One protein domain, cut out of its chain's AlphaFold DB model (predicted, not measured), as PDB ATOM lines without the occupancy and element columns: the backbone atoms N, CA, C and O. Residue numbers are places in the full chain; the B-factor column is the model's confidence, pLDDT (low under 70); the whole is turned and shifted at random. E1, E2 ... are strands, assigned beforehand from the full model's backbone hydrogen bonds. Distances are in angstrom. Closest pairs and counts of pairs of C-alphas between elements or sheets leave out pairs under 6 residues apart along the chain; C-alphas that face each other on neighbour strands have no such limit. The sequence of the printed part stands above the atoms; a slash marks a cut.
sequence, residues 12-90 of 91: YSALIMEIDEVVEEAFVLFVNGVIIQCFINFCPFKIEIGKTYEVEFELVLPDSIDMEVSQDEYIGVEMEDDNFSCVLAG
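What this domain is: This is residues 12 to 90 of the 91 residues of an uncharacterized protein of Pseudomonas lini (UniProt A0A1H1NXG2). Two unequal parts lie one after the other along an elongated shape: a strongly twisted sheet of four strands, E1 to E4, and a small separate hairpin, E5 and E6, near the sheet's edge strand E3. Long loops reach to the two ends, residues 40 to 51 beyond the sheet and residues 57 to 75 beyond the hairpin, and in the second loop residues 60 to 65 stand free. The printed part has 79 residues, with no named helix and six named strands in the order E1 E2 E3 E4 E5 E6. The larger sheet has the order E3 - E2 - E1 - E4 and the smaller E5 - E6, both antiparallel; the class is all strand, though under half of the residues, 35 of 79, are in named elements. The whole is only just loose, close to compact, with a radius of gyration of the C-alphas of 14.2 A and spans of 42 by 25 by 22 A.

Where its parts are: E1, residues 12 to 19, begins at C-alpha 12 (111.604, 107.217, 96.172), bends by 53 degrees at Leu 15 and is 18.4 A long. E2, residues 26 to 31, is 15.7 A long, and E3, residues 34 to 39, is 15.8 A. E4, residues 52 to 56, begins at C-alpha 52 (114.422, 106.268, 86.751). E5 holds residues 76 to 80 and E6 residues 85 to 89, which end at C-alpha 89 (102.007, 92.910, 106.802).

How they stand to each other: E1, E2 and E3 form a meander, each strand the antiparallel neighbour of the one before. With E4 they form a Greek key, in which the fourth strand is the antiparallel neighbour of the first. E1 and E4 stand at 112 degrees between their directions, with N 12 and O 55 2.9 A apart, within hydrogen-bond range. The hairpin E1 and E2 has an angle of 138 degrees, with N 17 and O 28 at 2.8 A. The hairpin E2 and E3 has 153 degrees, with N 29 and O 36 at 2.8 A. E3 and E4 are the edge strands. E3 and E5 are near each other, with 7 pairs of C-alphas within 10 A; E6 is apart from E3. In the hairpin E5 and E6, at 156 degrees, N 87 and O 78 are 2.8 A apart.

The domain as a whole: The two C-alphas farthest apart, those of Phe 45 and Gln 71, are 43.4 A apart. The printed part has no cut. The links E3 to E4, 12 residues, and E4 to E5, 19 residues, are long. The mean pLDDT of the printed part is 84.4, and residues 81 to 84 are under 70.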
ATOM      1  N   TYR A  12     110.767 108.373  96.452       93.12
ATOM      2  CA  TYR A  12     111.604 107.217  96.172       93.12
ATOM      3  C   TYR A  12     112.125 107.280  94.745       93.12
ATOM      4  O   TYR A  12     111.461 107.799  93.854       93.12
ATOM      5  N   SER A  13     113.317 106.736  94.527       95.38
ATOM      6  CA  SER A  13     113.867 106.563  93.187       95.38
ATOM      7  C   SER A  13     113.371 105.231  92.625       95.38
ATOM      8  O   SER A  13     113.696 104.181  93.178       95.38
ATOM      9  N   ALA A  14     112.562 105.277  91.567       95.56
ATOM     10  CA  ALA A  14     111.944 104.100  90.963       95.56
ATOM     11  C   ALA A  14     112.308 103.983  89.482       95.56
ATOM     12  O   ALA A  14     112.219 104.955  88.731       95.56
ATOM     13  N   LEU A  15     112.728 102.789  89.066       96.44
ATOM     14  CA  LEU A  15     112.978 102.427  87.673       96.44
ATOM     15  C   LEU A  15     111.677 101.932  87.029       96.44
ATOM     16  O   LEU A  15     111.043 101.032  87.575       96.44
ATOM     17  N   ILE A  16     111.312 102.481  85.867       95.06
ATOM     18  CA  ILE A  16     110.191 101.973  85.066       95.06
ATOM     19  C   ILE A  16     110.625 100.667  84.399       95.06
ATOM     20  O   ILE A  16     111.484 100.680  83.514       95.06
ATOM     21  N   MET A  17     110.040  99.552  84.825       94.94
ATOM     22  CA  MET A  17     110.305  98.228  84.259       94.94
ATOM     23  C   MET A  17     109.367  97.938  83.090       94.94
ATOM     24  O   MET A  17     109.816  97.451  82.056       94.94
ATOM     25  N   GLU A  18     108.090  98.285  83.243       94.00
ATOM     26  CA  GLU A  18     107.040  97.996  82.269       94.00
ATOM     27  C   GLU A  18     105.941  99.063  82.318       94.00
ATOM     28  O   GLU A  18     105.708  99.683  83.360       94.00
ATOM     29  N   ILE A  19     105.292  99.268  81.174       91.38
ATOM     30  CA  ILE A  19     104.082 100.070  80.995       91.38
ATOM     31  C   ILE A  19     103.083  99.132  80.323       91.38
ATOM     32  O   ILE A  19     103.417  98.580  79.274       91.38
ATOM     33  N   ASP A  20     101.912  98.933  80.921       89.25
ATOM     34  CA  ASP A  20     100.892  98.043  80.366       89.25
ATOM     35  C   ASP A  20     100.404  98.572  79.003       89.25
ATOM     36  O   ASP A  20     100.180  99.771  78.814       89.25
ATOM     37  N   GLU A  21     100.284  97.680  78.016       85.31
ATOM     38  CA  GLU A  21      99.915  98.052  76.641       85.31
ATOM     39  C   GLU A  21      98.421  98.385  76.483       85.31
ATOM     40  O   GLU A  21      98.020  98.989  75.484       85.31
ATOM     41  N   VAL A  22      97.589  97.963  77.438       86.00
ATOM     42  CA  VAL A  22      96.128  98.098  77.423       86.00
ATOM     43  C   VAL A  22      95.669  99.199  78.377       86.00
ATOM     44  O   VAL A  22      94.750  99.949  78.040       86.00
ATOM     45  N   VAL A  23      96.296  99.305  79.549       84.56
ATOM     46  CA  VAL A  23      95.975 100.297  80.582       84.56
ATOM     47  C   VAL A  23      97.164 101.234  80.764       84.56
ATOM     48  O   VAL A  23      98.086 100.934  81.513       84.56
ATOM     49  N   GLU A  24      97.129 102.398  80.108       80.44
ATOM     50  CA  GLU A  24      98.241 103.366  80.122       80.44
ATOM     51  C   GLU A  24      98.652 103.805  81.534       80.44
ATOM     52  O   GLU A  24      99.790 104.222  81.731       80.44
ATOM     53  N   GLU A  25      97.744 103.737  82.509       85.56
ATOM     54  CA  GLU A  25      98.017 104.069  83.900       85.56
ATOM     55  C   GLU A  25      98.675 102.936  84.696       85.56
ATOM     56  O   GLU A  25      99.118 103.215  85.804       85.56
ATOM     57  N   ALA A  26      98.756 101.700  84.193       89.69
ATOM     58  CA  ALA A  26      99.329 100.558  84.907       89.69
ATOM     59  C   ALA A  26     100.816 100.349  84.568       89.69
ATOM     60  O   ALA A  26     101.224 100.316  83.407       89.69
ATOM     61  N   PHE A  27     101.640 100.197  85.605       90.56
ATOM     62  CA  PHE A  27     103.097 100.124  85.494       90.56
ATOM     63  C   PHE A  27     103.677  99.069  86.416       90.56
ATOM     64  O   PHE A  27     103.146  98.803  87.497       90.56
ATOM     65  N   VAL A  28     104.850  98.577  86.028       91.75
ATOM     66  CA  VAL A  28     105.741  97.834  86.916       91.75
ATOM     67  C   VAL A  28     106.957  98.702  87.222       91.75
ATOM     68  O   VAL A  28     107.646  99.192  86.323       91.75
ATOM     69  N   LEU A  29     107.226  98.895  88.509       92.94
ATOM     70  CA  LEU A  29     108.325  99.692  89.037       92.94
ATOM     71  C   LEU A  29     109.306  98.811  89.803       92.94
ATOM     72  O   LEU A  29     108.904  97.899  90.521       92.94
ATOM     73  N   PHE A  30     110.592  99.143  89.725       92.62
ATOM     74  CA  PHE A  30     111.603  98.618  90.638       92.62
ATOM     75  C   PHE A  30     112.102  99.727  91.565       92.62
ATOM     76  O   PHE A  30     112.668 100.725  91.110       92.62
ATOM     77  N   VAL A  31     111.893  99.555  92.870       91.69
ATOM     78  CA  VAL A  31     112.222 100.540  93.909       91.69
ATOM     79  C   VAL A  31     112.807  99.837  95.130       91.69
ATOM     80  O   VAL A  31     112.228  98.893  95.654       91.69
ATOM     81  N   ASN A  32     113.978 100.279  95.598       90.12
ATOM     82  CA  ASN A  32     114.638  99.749  96.803       90.12
ATOM     83  C   ASN A  32     114.763  98.206  96.872       90.12
ATOM     84  O   ASN A  32     114.727  97.638  97.960       90.12
ATOM     85  N   GLY A  33     114.928  97.521  95.738       86.81
ATOM     86  CA  GLY A  33     115.027  96.056  95.708       86.81
ATOM     87  C   GLY A  33     113.690  95.317  95.592       86.81
ATOM     88  O   GLY A  33     113.698  94.091  95.543       86.81
ATOM     89  N   VAL A  34     112.570  96.039  95.517       84.56
ATOM     90  CA  VAL A  34     111.211  95.492  95.413       84.56
ATOM     91  C   VAL A  34     110.628  95.814  94.039       84.56
ATOM     92  O   VAL A  34     110.809  96.921  93.523       84.56
ATOM     93  N   ILE A  35     109.939  94.837  93.448       87.88
ATOM     94  CA  ILE A  35     109.141  95.011  92.230       87.88
ATOM     95  C   ILE A  35     107.700  95.289  92.655       87.88
ATOM     96  O   ILE A  35     107.149  94.548  93.464       87.88
ATOM     97  N   ILE A  36     107.111  96.359  92.131       85.25
ATOM     98  CA  ILE A  36     105.759  96.803  92.474       85.25
ATOM     99  C   ILE A  36     104.965  96.992  91.187       85.25
ATOM    100  O   ILE A  36     105.419  97.702  90.292       85.25
ATOM    101  N   GLN A  37     103.772  96.410  91.125       87.94
ATOM    102  CA  GLN A  37     102.779  96.717  90.102       87.94
ATOM    103  C   GLN A  37     101.786  97.736  90.665       87.94
ATOM    104  O   GLN A  37     101.222  97.532  91.740       87.94
ATOM    105  N   CYS A  38     101.607  98.867  89.986       86.69
ATOM    106  CA  CYS A  38     100.805  99.977  90.501       86.69
ATOM    107  C   CYS A  38     100.211 100.842  89.388       86.69
ATOM    108  O   CYS A  38     100.603 100.734  88.227       86.69
ATOM    109  N   PHE A  39      99.315 101.752  89.776       89.19
ATOM    110  CA  PHE A  39      98.723 102.736  88.877       89.19
ATOM    111  C   PHE A  39      99.299 104.137  89.096       89.19
ATOM    112  O   PHE A  39      99.518 104.558  90.234       89.19
ATOM    113  N   ILE A  40      99.502 104.891  88.018       88.38
ATOM    114  CA  ILE A  40      99.875 106.304  88.097       88.38
ATOM    115  C   ILE A  40      98.642 107.141  88.401       88.38
ATOM    116  O   ILE A  40      97.708 107.215  87.611       88.38
ATOM    117  N   ASN A  41      98.692 107.837  89.534       86.44
ATOM    118  CA  ASN A  41      97.676 108.818  89.901       86.44
ATOM    119  C   ASN A  41      97.892 110.157  89.163       86.44
ATOM    120  O   ASN A  41      96.966 110.747  88.611       86.44
ATOM    121  N   PHE A  42      99.137 110.644  89.111       87.50
ATOM    122  CA  PHE A  42      99.471 111.912  88.462       87.50
ATOM    123  C   PHE A  42     100.907 111.922  87.924       87.50
ATOM    124  O   PHE A  42     101.855 111.665  88.664       87.50
ATOM    125  N   CYS A  43     101.083 112.290  86.650       88.06
ATOM    126  CA  CYS A  43     102.398 112.520  86.052       88.06
ATOM    127  C   CYS A  43     102.330 113.662  85.017       88.06
ATOM    128  O   CYS A  43     101.608 113.545  84.027       88.06
ATOM    129  N   PRO A  44     103.058 114.781  85.205       87.69
ATOM    130  CA  PRO A  44     102.974 115.932  84.302       87.69
ATOM    131  C   PRO A  44     103.863 115.802  83.052       87.69
ATOM    132  O   PRO A  44     103.953 116.737  82.255       87.69
ATOM    133  N   PHE A  45     104.565 114.683  82.890       88.81
ATOM    134  CA  PHE A  45     105.485 114.443  81.784       88.81
ATOM    135  C   PHE A  45     105.377 113.006  81.287       88.81
ATOM    136  O   PHE A  45     104.828 112.132  81.948       88.81
ATOM    137  N   LYS A  46     105.935 112.759  80.103       88.50
ATOM    138  CA  LYS A  46     106.011 111.412  79.547       88.50
ATOM    139  C   LYS A  46     107.091 110.600  80.262       88.50
ATOM    140  O   LYS A  46     108.213 111.074  80.447       88.50
ATOM    141  N   ILE A  47     106.750 109.368  80.601       90.81
ATOM    142  CA  ILE A  47     107.646 108.375  81.191       90.81
ATOM    143  C   ILE A  47     108.071 107.339  80.157       90.81
ATOM    144  O   ILE A  47     107.381 107.106  79.164       90.81
ATOM    145  N   GLU A  48     109.247 106.763  80.369       92.88
ATOM    146  CA  GLU A  48     109.871 105.822  79.444       92.88
ATOM    147  C   GLU A  48     110.421 104.614  80.204       92.88
ATOM    148  O   GLU A  48     111.018 104.760  81.275       92.88
ATOM    149  N   ILE A  49     110.258 103.430  79.612       95.12
ATOM    150  CA  ILE A  49     110.815 102.174  80.120       95.12
ATOM    151  C   ILE A  49     112.340 102.287  80.225       95.12
ATOM    152  O   ILE A  49     113.006 102.845  79.349       95.12
ATOM    153  N   GLY A  50     112.903 101.760  81.312       96.69
ATOM    154  CA  GLY A  50     114.338 101.775  81.585       96.69
ATOM    155  C   GLY A  50     114.864 103.092  82.161       96.69
ATOM    156  O   GLY A  50     116.060 103.190  82.437       96.69
ATOM    157  N   LYS A  51     114.006 104.102  82.368       96.62
ATOM    158  CA  LYS A  51     114.372 105.351  83.053       96.62
ATOM    159  C   LYS A  51     113.949 105.341  84.517       96.62
ATOM    160  O   LYS A  51     112.996 104.672  84.909       96.62
ATOM    161  N   THR A  52     114.670 106.115  85.318       96.31
ATOM    162  CA  THR A  52     114.422 106.268  86.751       96.31
ATOM    163  C   THR A  52     113.809 107.631  87.044       96.31
ATOM    164  O   THR A  52     114.301 108.647  86.550       96.31
ATOM    165  N   TYR A  53     112.773 107.653  87.879       94.81
ATOM    166  CA  TYR A  53     112.055 108.859  88.280       94.81
ATOM    167  C   TYR A  53     111.909 108.927  89.801       94.81
ATOM    168  O   TYR A  53     111.939 107.905  90.488       94.81
ATOM    169  N   GLU A  54     111.759 110.141  90.328       94.31
ATOM    170  CA  GLU A  54     111.273 110.322  91.694       94.31
ATOM    171  C   GLU A  54     109.761 110.104  91.724       94.31
ATOM    172  O   GLU A  54     109.027 110.752  90.975       94.31
ATOM    173  N   VAL A  55     109.311 109.211  92.599       91.12
ATOM    174  CA  VAL A  55     107.902 108.849  92.758       91.12
ATOM    175  C   VAL A  55     107.465 108.995  94.208       91.12
ATOM    176  O   VAL A  55     108.258 108.832  95.138       91.12
ATOM    177  N   GLU A  56     106.186 109.285  94.388       91.81
ATOM    178  CA  GLU A  56     105.493 109.265  95.670       91.81
ATOM    179  C   GLU A  56     104.459 108.141  95.607       91.81
ATOM    180  O   GLU A  56     103.784 107.983  94.590       91.81
ATOM    181  N   PHE A  57     104.359 107.347  96.672       86.75
ATOM    182  CA  PHE A  57     103.387 106.260  96.754       86.75
ATOM    183  C   PHE A  57     102.227 106.655  97.660       86.75
ATOM    184  O   PHE A  57     102.429 107.178  98.759       86.75
ATOM    185  N   GLU A  58     101.023 106.352  97.198       84.75
ATOM    186  CA  GLU A  58      99.783 106.444  97.953       84.75
ATOM    187  C   GLU A  58      99.152 105.052  97.998       84.75
ATOM    188  O   GLU A  58      99.112 104.351  96.989       84.75
ATOM    189  N   LEU A  59      98.680 104.651  99.178       79.56
ATOM    190  CA  LEU A  59      97.961 103.400  99.376       79.56
ATOM    191  C   LEU A  59      96.501 103.727  99.674       79.56
ATOM    192  O   LEU A  59      96.209 104.410 100.658       79.56
ATOM    193  N   VAL A  60      95.595 103.225  98.838       76.69
ATOM    194  CA  VAL A  60      94.151 103.386  99.023       76.69
ATOM    195  C   VAL A  60      93.585 102.073  99.546       76.69
ATOM    196  O   VAL A  60      93.607 101.057  98.858       76.69
ATOM    197  N   LEU A  61      93.095 102.105 100.781       77.81
ATOM    198  CA  LEU A  61      92.475 100.966 101.446       77.81
ATOM    199  C   LEU A  61      90.960 100.986 101.184       77.81
ATOM    200  O   LEU A  61      90.340 102.018 101.449       77.81
ATOM    201  N   PRO A  62      90.341  99.904 100.667       79.00
ATOM    202  CA  PRO A  62      88.885  99.836 100.567       79.00
ATOM    203  C   PRO A  62      88.205  99.889 101.944       79.00
ATOM    204  O   PRO A  62      88.792  99.528 102.961       79.00
ATOM    205  N   ASP A  63      86.934 100.298 101.969       80.00
ATOM    206  CA  ASP A  63      86.153 100.418 103.213       80.00
ATOM    207  C   ASP A  63      85.988  99.079 103.954       80.00
ATOM    208  O   ASP A  63      85.842  99.040 105.177       80.00
ATOM    209  N   SER A  64      86.003  97.974 103.208       81.50
ATOM    210  CA  SER A  64      86.002  96.613 103.731       81.50
ATOM    211  C   SER A  64      87.354  95.957 103.469       81.50
ATOM    212  O   SER A  64      87.635  95.549 102.341       81.50
ATOM    213  N   ILE A  65      88.169  95.851 104.515       80.25
ATOM    214  CA  ILE A  65      89.408  95.073 104.536       80.25
ATOM    215  C   ILE A  65      89.307  94.059 105.662       80.25
ATOM    216  O   ILE A  65      88.949  94.411 106.789       80.25
ATOM    217  N   ASP A  66      89.684  92.825 105.358       80.88
ATOM    218  CA  ASP A  66      89.937  91.813 106.369       80.88
ATOM    219  C   ASP A  66      91.321  92.067 106.978       80.88
ATOM    220  O   ASP A  66      92.338  92.041 106.287       80.88
ATOM    221  N   MET A  67      91.352  92.380 108.273       82.31
ATOM    222  CA  MET A  67      92.584  92.591 109.031       82.31
ATOM    223  C   MET A  67      92.673  91.556 110.142       82.31
ATOM    224  O   MET A  67      91.719  91.363 110.899       82.31
ATOM    225  N   GLU A  68      93.844  90.953 110.292       82.12
ATOM    226  CA  GLU A  68      94.157  90.064 111.402       82.12
ATOM    227  C   GLU A  68      95.439  90.498 112.110       82.12
ATOM    228  O   GLU A  68      96.276  91.218 111.567       82.12
ATOM    229  N   VAL A  69      95.574  90.091 113.371       80.94
ATOM    230  CA  VAL A  69      96.796  90.344 114.132       80.94
ATOM    231  C   VAL A  69      97.863  89.376 113.631       80.94
ATOM    232  O   VAL A  69      97.736  88.170 113.848       80.94
ATOM    233  N   SER A  70      98.910  89.910 112.999       75.56
ATOM    234  CA  SER A  70     100.063  89.107 112.588       75.56
ATOM    235  C   SER A  70     100.699  88.429 113.803       75.56
ATOM    236  O   SER A  70     100.937  89.066 114.832       75.56
ATOM    237  N   GLN A  71     100.972  87.128 113.685       76.50
ATOM    238  CA  GLN A  71     101.737  86.372 114.685       76.50
ATOM    239  C   GLN A  71     103.249  86.450 114.442       76.50
ATOM    240  O   GLN A  71     104.025  86.065 115.316       76.50
ATOM    241  N   ASP A  72     103.648  86.985 113.288       73.00
ATOM    242  CA  ASP A  72     105.031  87.083 112.844       73.00
ATOM    243  C   ASP A  72     105.490  88.545 112.766       73.00
ATOM    244  O   ASP A  72     104.705  89.460 112.504       73.00
ATOM    245  N   GLU A  73     106.796  88.762 112.929       76.62
ATOM    246  CA  GLU A  73     107.454  90.070 112.754       76.62
ATOM    247  C   GLU A  73     107.677  90.428 111.270       76.62
ATOM    248  O   GLU A  73     108.523  91.261 110.940       76.62
ATOM    249  N   TYR A  74     106.954  89.777 110.354       78.19
ATOM    250  CA  TYR A  74     107.075  90.046 108.930       78.19
ATOM    251  C   TYR A  74     106.525  91.433 108.593       78.19
ATOM    252  O   TYR A  74     105.400  91.787 108.943       78.19
ATOM    253  N   ILE A  75     107.342  92.214 107.890       77.62
ATOM    254  CA  ILE A  75     106.956  93.500 107.322       77.62
ATOM    255  C   ILE A  75     107.175  93.384 105.828       77.62
ATOM    256  O   ILE A  75     108.312  93.222 105.376       77.62
ATOM    257  N   GLY A  76     106.101  93.484 105.066       76.00
ATOM    258  CA  GLY A  76     106.190  93.276 103.637       76.00
ATOM    259  C   GLY A  76     104.867  93.437 102.922       76.00
ATOM    260  O   GLY A  76     103.819  93.685 103.520       76.00
ATOM    261  N   VAL A  77     104.974  93.316 101.608       76.12
ATOM    262  CA  VAL A  77     103.857  93.305 100.675       76.12
ATOM    263  C   VAL A  77     104.021  92.054  99.835       76.12
ATOM    264  O   VAL A  77     105.067  91.877  99.207       76.12
ATOM    265  N   GLU A  78     103.008  91.199  99.828       76.81
ATOM    266  CA  GLU A  78     102.957  90.014  98.975       76.81
ATOM    267  C   GLU A  78     101.813  90.177  97.985       76.81
ATOM    268  O   GLU A  78     100.679  90.437  98.380       76.81
ATOM    269  N   MET A  79     102.121  90.093  96.692       74.06
ATOM    270  CA  MET A  79     101.113  90.122  95.634       74.06
ATOM    271  C   MET A  79     100.508  88.722  95.501       74.06
ATOM    272  O   MET A  79     101.246  87.743  95.391       74.06
ATOM    273  N   GLU A  80      99.181  88.639  95.510       71.69
ATOM    274  CA  GLU A  80      98.432  87.395  95.329       71.69
ATOM    275  C   GLU A  80      98.122  87.221  93.832       71.69
ATOM    276  O   GLU A  80      97.223  87.873  93.297       71.69
ATOM    277  N   ASP A  81      98.861  86.328  93.165       65.31
ATOM    278  CA  ASP A  81      98.702  85.965  91.745       65.31
ATOM    279  C   ASP A  81      98.788  87.157  90.750       65.31
ATOM    280  O   ASP A  81      99.333  88.217  91.051       65.31
ATOM    281  N   ASP A  82      98.280  86.970  89.521       60.97
ATOM    282  CA  ASP A  82      98.221  87.984  88.448       60.97
ATOM    283  C   ASP A  82      97.110  89.040  88.664       60.97
ATOM    284  O   ASP A  82      96.846  89.871  87.790       60.97
ATOM    285  N   ASN A  83      96.411  89.005  89.801       61.19
ATOM    286  CA  ASN A  83      95.422  90.018  90.158       61.19
ATOM    287  C   ASN A  83      96.083  91.072  91.051       61.19
ATOM    288  O   ASN A  83      96.938  90.762  91.867       61.19
ATOM    289  N   PHE A  84      95.652  92.331  90.957       67.44
ATOM    290  CA  PHE A  84      96.158  93.459  91.763       67.44
ATOM    291  C   PHE A  84      95.871  93.347  93.286       67.44
ATOM    292  O   PHE A  84      95.823  94.351  93.996       67.44
ATOM    293  N   SER A  85      95.620  92.141  93.786       73.56
ATOM    294  CA  SER A  85      95.423  91.805  95.186       73.56
ATOM    295  C   SER A  85      96.775  91.700  95.887       73.56
ATOM    296  O   SER A  85      97.729  91.147  95.348       73.56
ATOM    297  N   CYS A  86      96.860  92.224  97.107       73.25
ATOM    298  CA  CYS A  86      98.052  92.073  97.928       73.25
ATOM    299  C   CYS A  86      97.702  91.859  99.399       73.25
ATOM    300  O   CYS A  86      96.694  92.371  99.894       73.25
ATOM    301  N   VAL A  87      98.571  91.127 100.088       78.44
ATOM    302  CA  VAL A  87      98.609  91.023 101.542       78.44
ATOM    303  C   VAL A  87      99.653  92.008 102.052       78.44
ATOM    304  O   VAL A  87     100.809  92.006 101.624       78.44
ATOM    305  N   LEU A  88      99.230  92.872 102.971       79.88
ATOM    306  CA  LEU A  88     100.085  93.851 103.629       79.88
ATOM    307  C   LEU A  88     100.330  93.403 105.069       79.88
ATOM    308  O   LEU A  88      99.381  93.255 105.835       79.88
ATOM    309  N   ALA A  89     101.597  93.236 105.442       81.50
ATOM    310  CA  ALA A  89     102.007  92.910 106.802       81.50
ATOM    311  C   ALA A  89     102.892  94.027 107.369       81.50
ATOM    312  O   ALA A  89     103.815  94.513 106.709       81.50
ATOM    313  N   GLY A  90     102.598  94.457 108.592       73.88
ATOM    314  CA  GLY A  90     103.316  95.534 109.265       73.88
ATOM    315  C   GLY A  90     102.719  95.868 110.632       73.88
ATOM    316  O   GLY A  90     101.735  95.260 111.052       73.88
TER     317      GLY A  90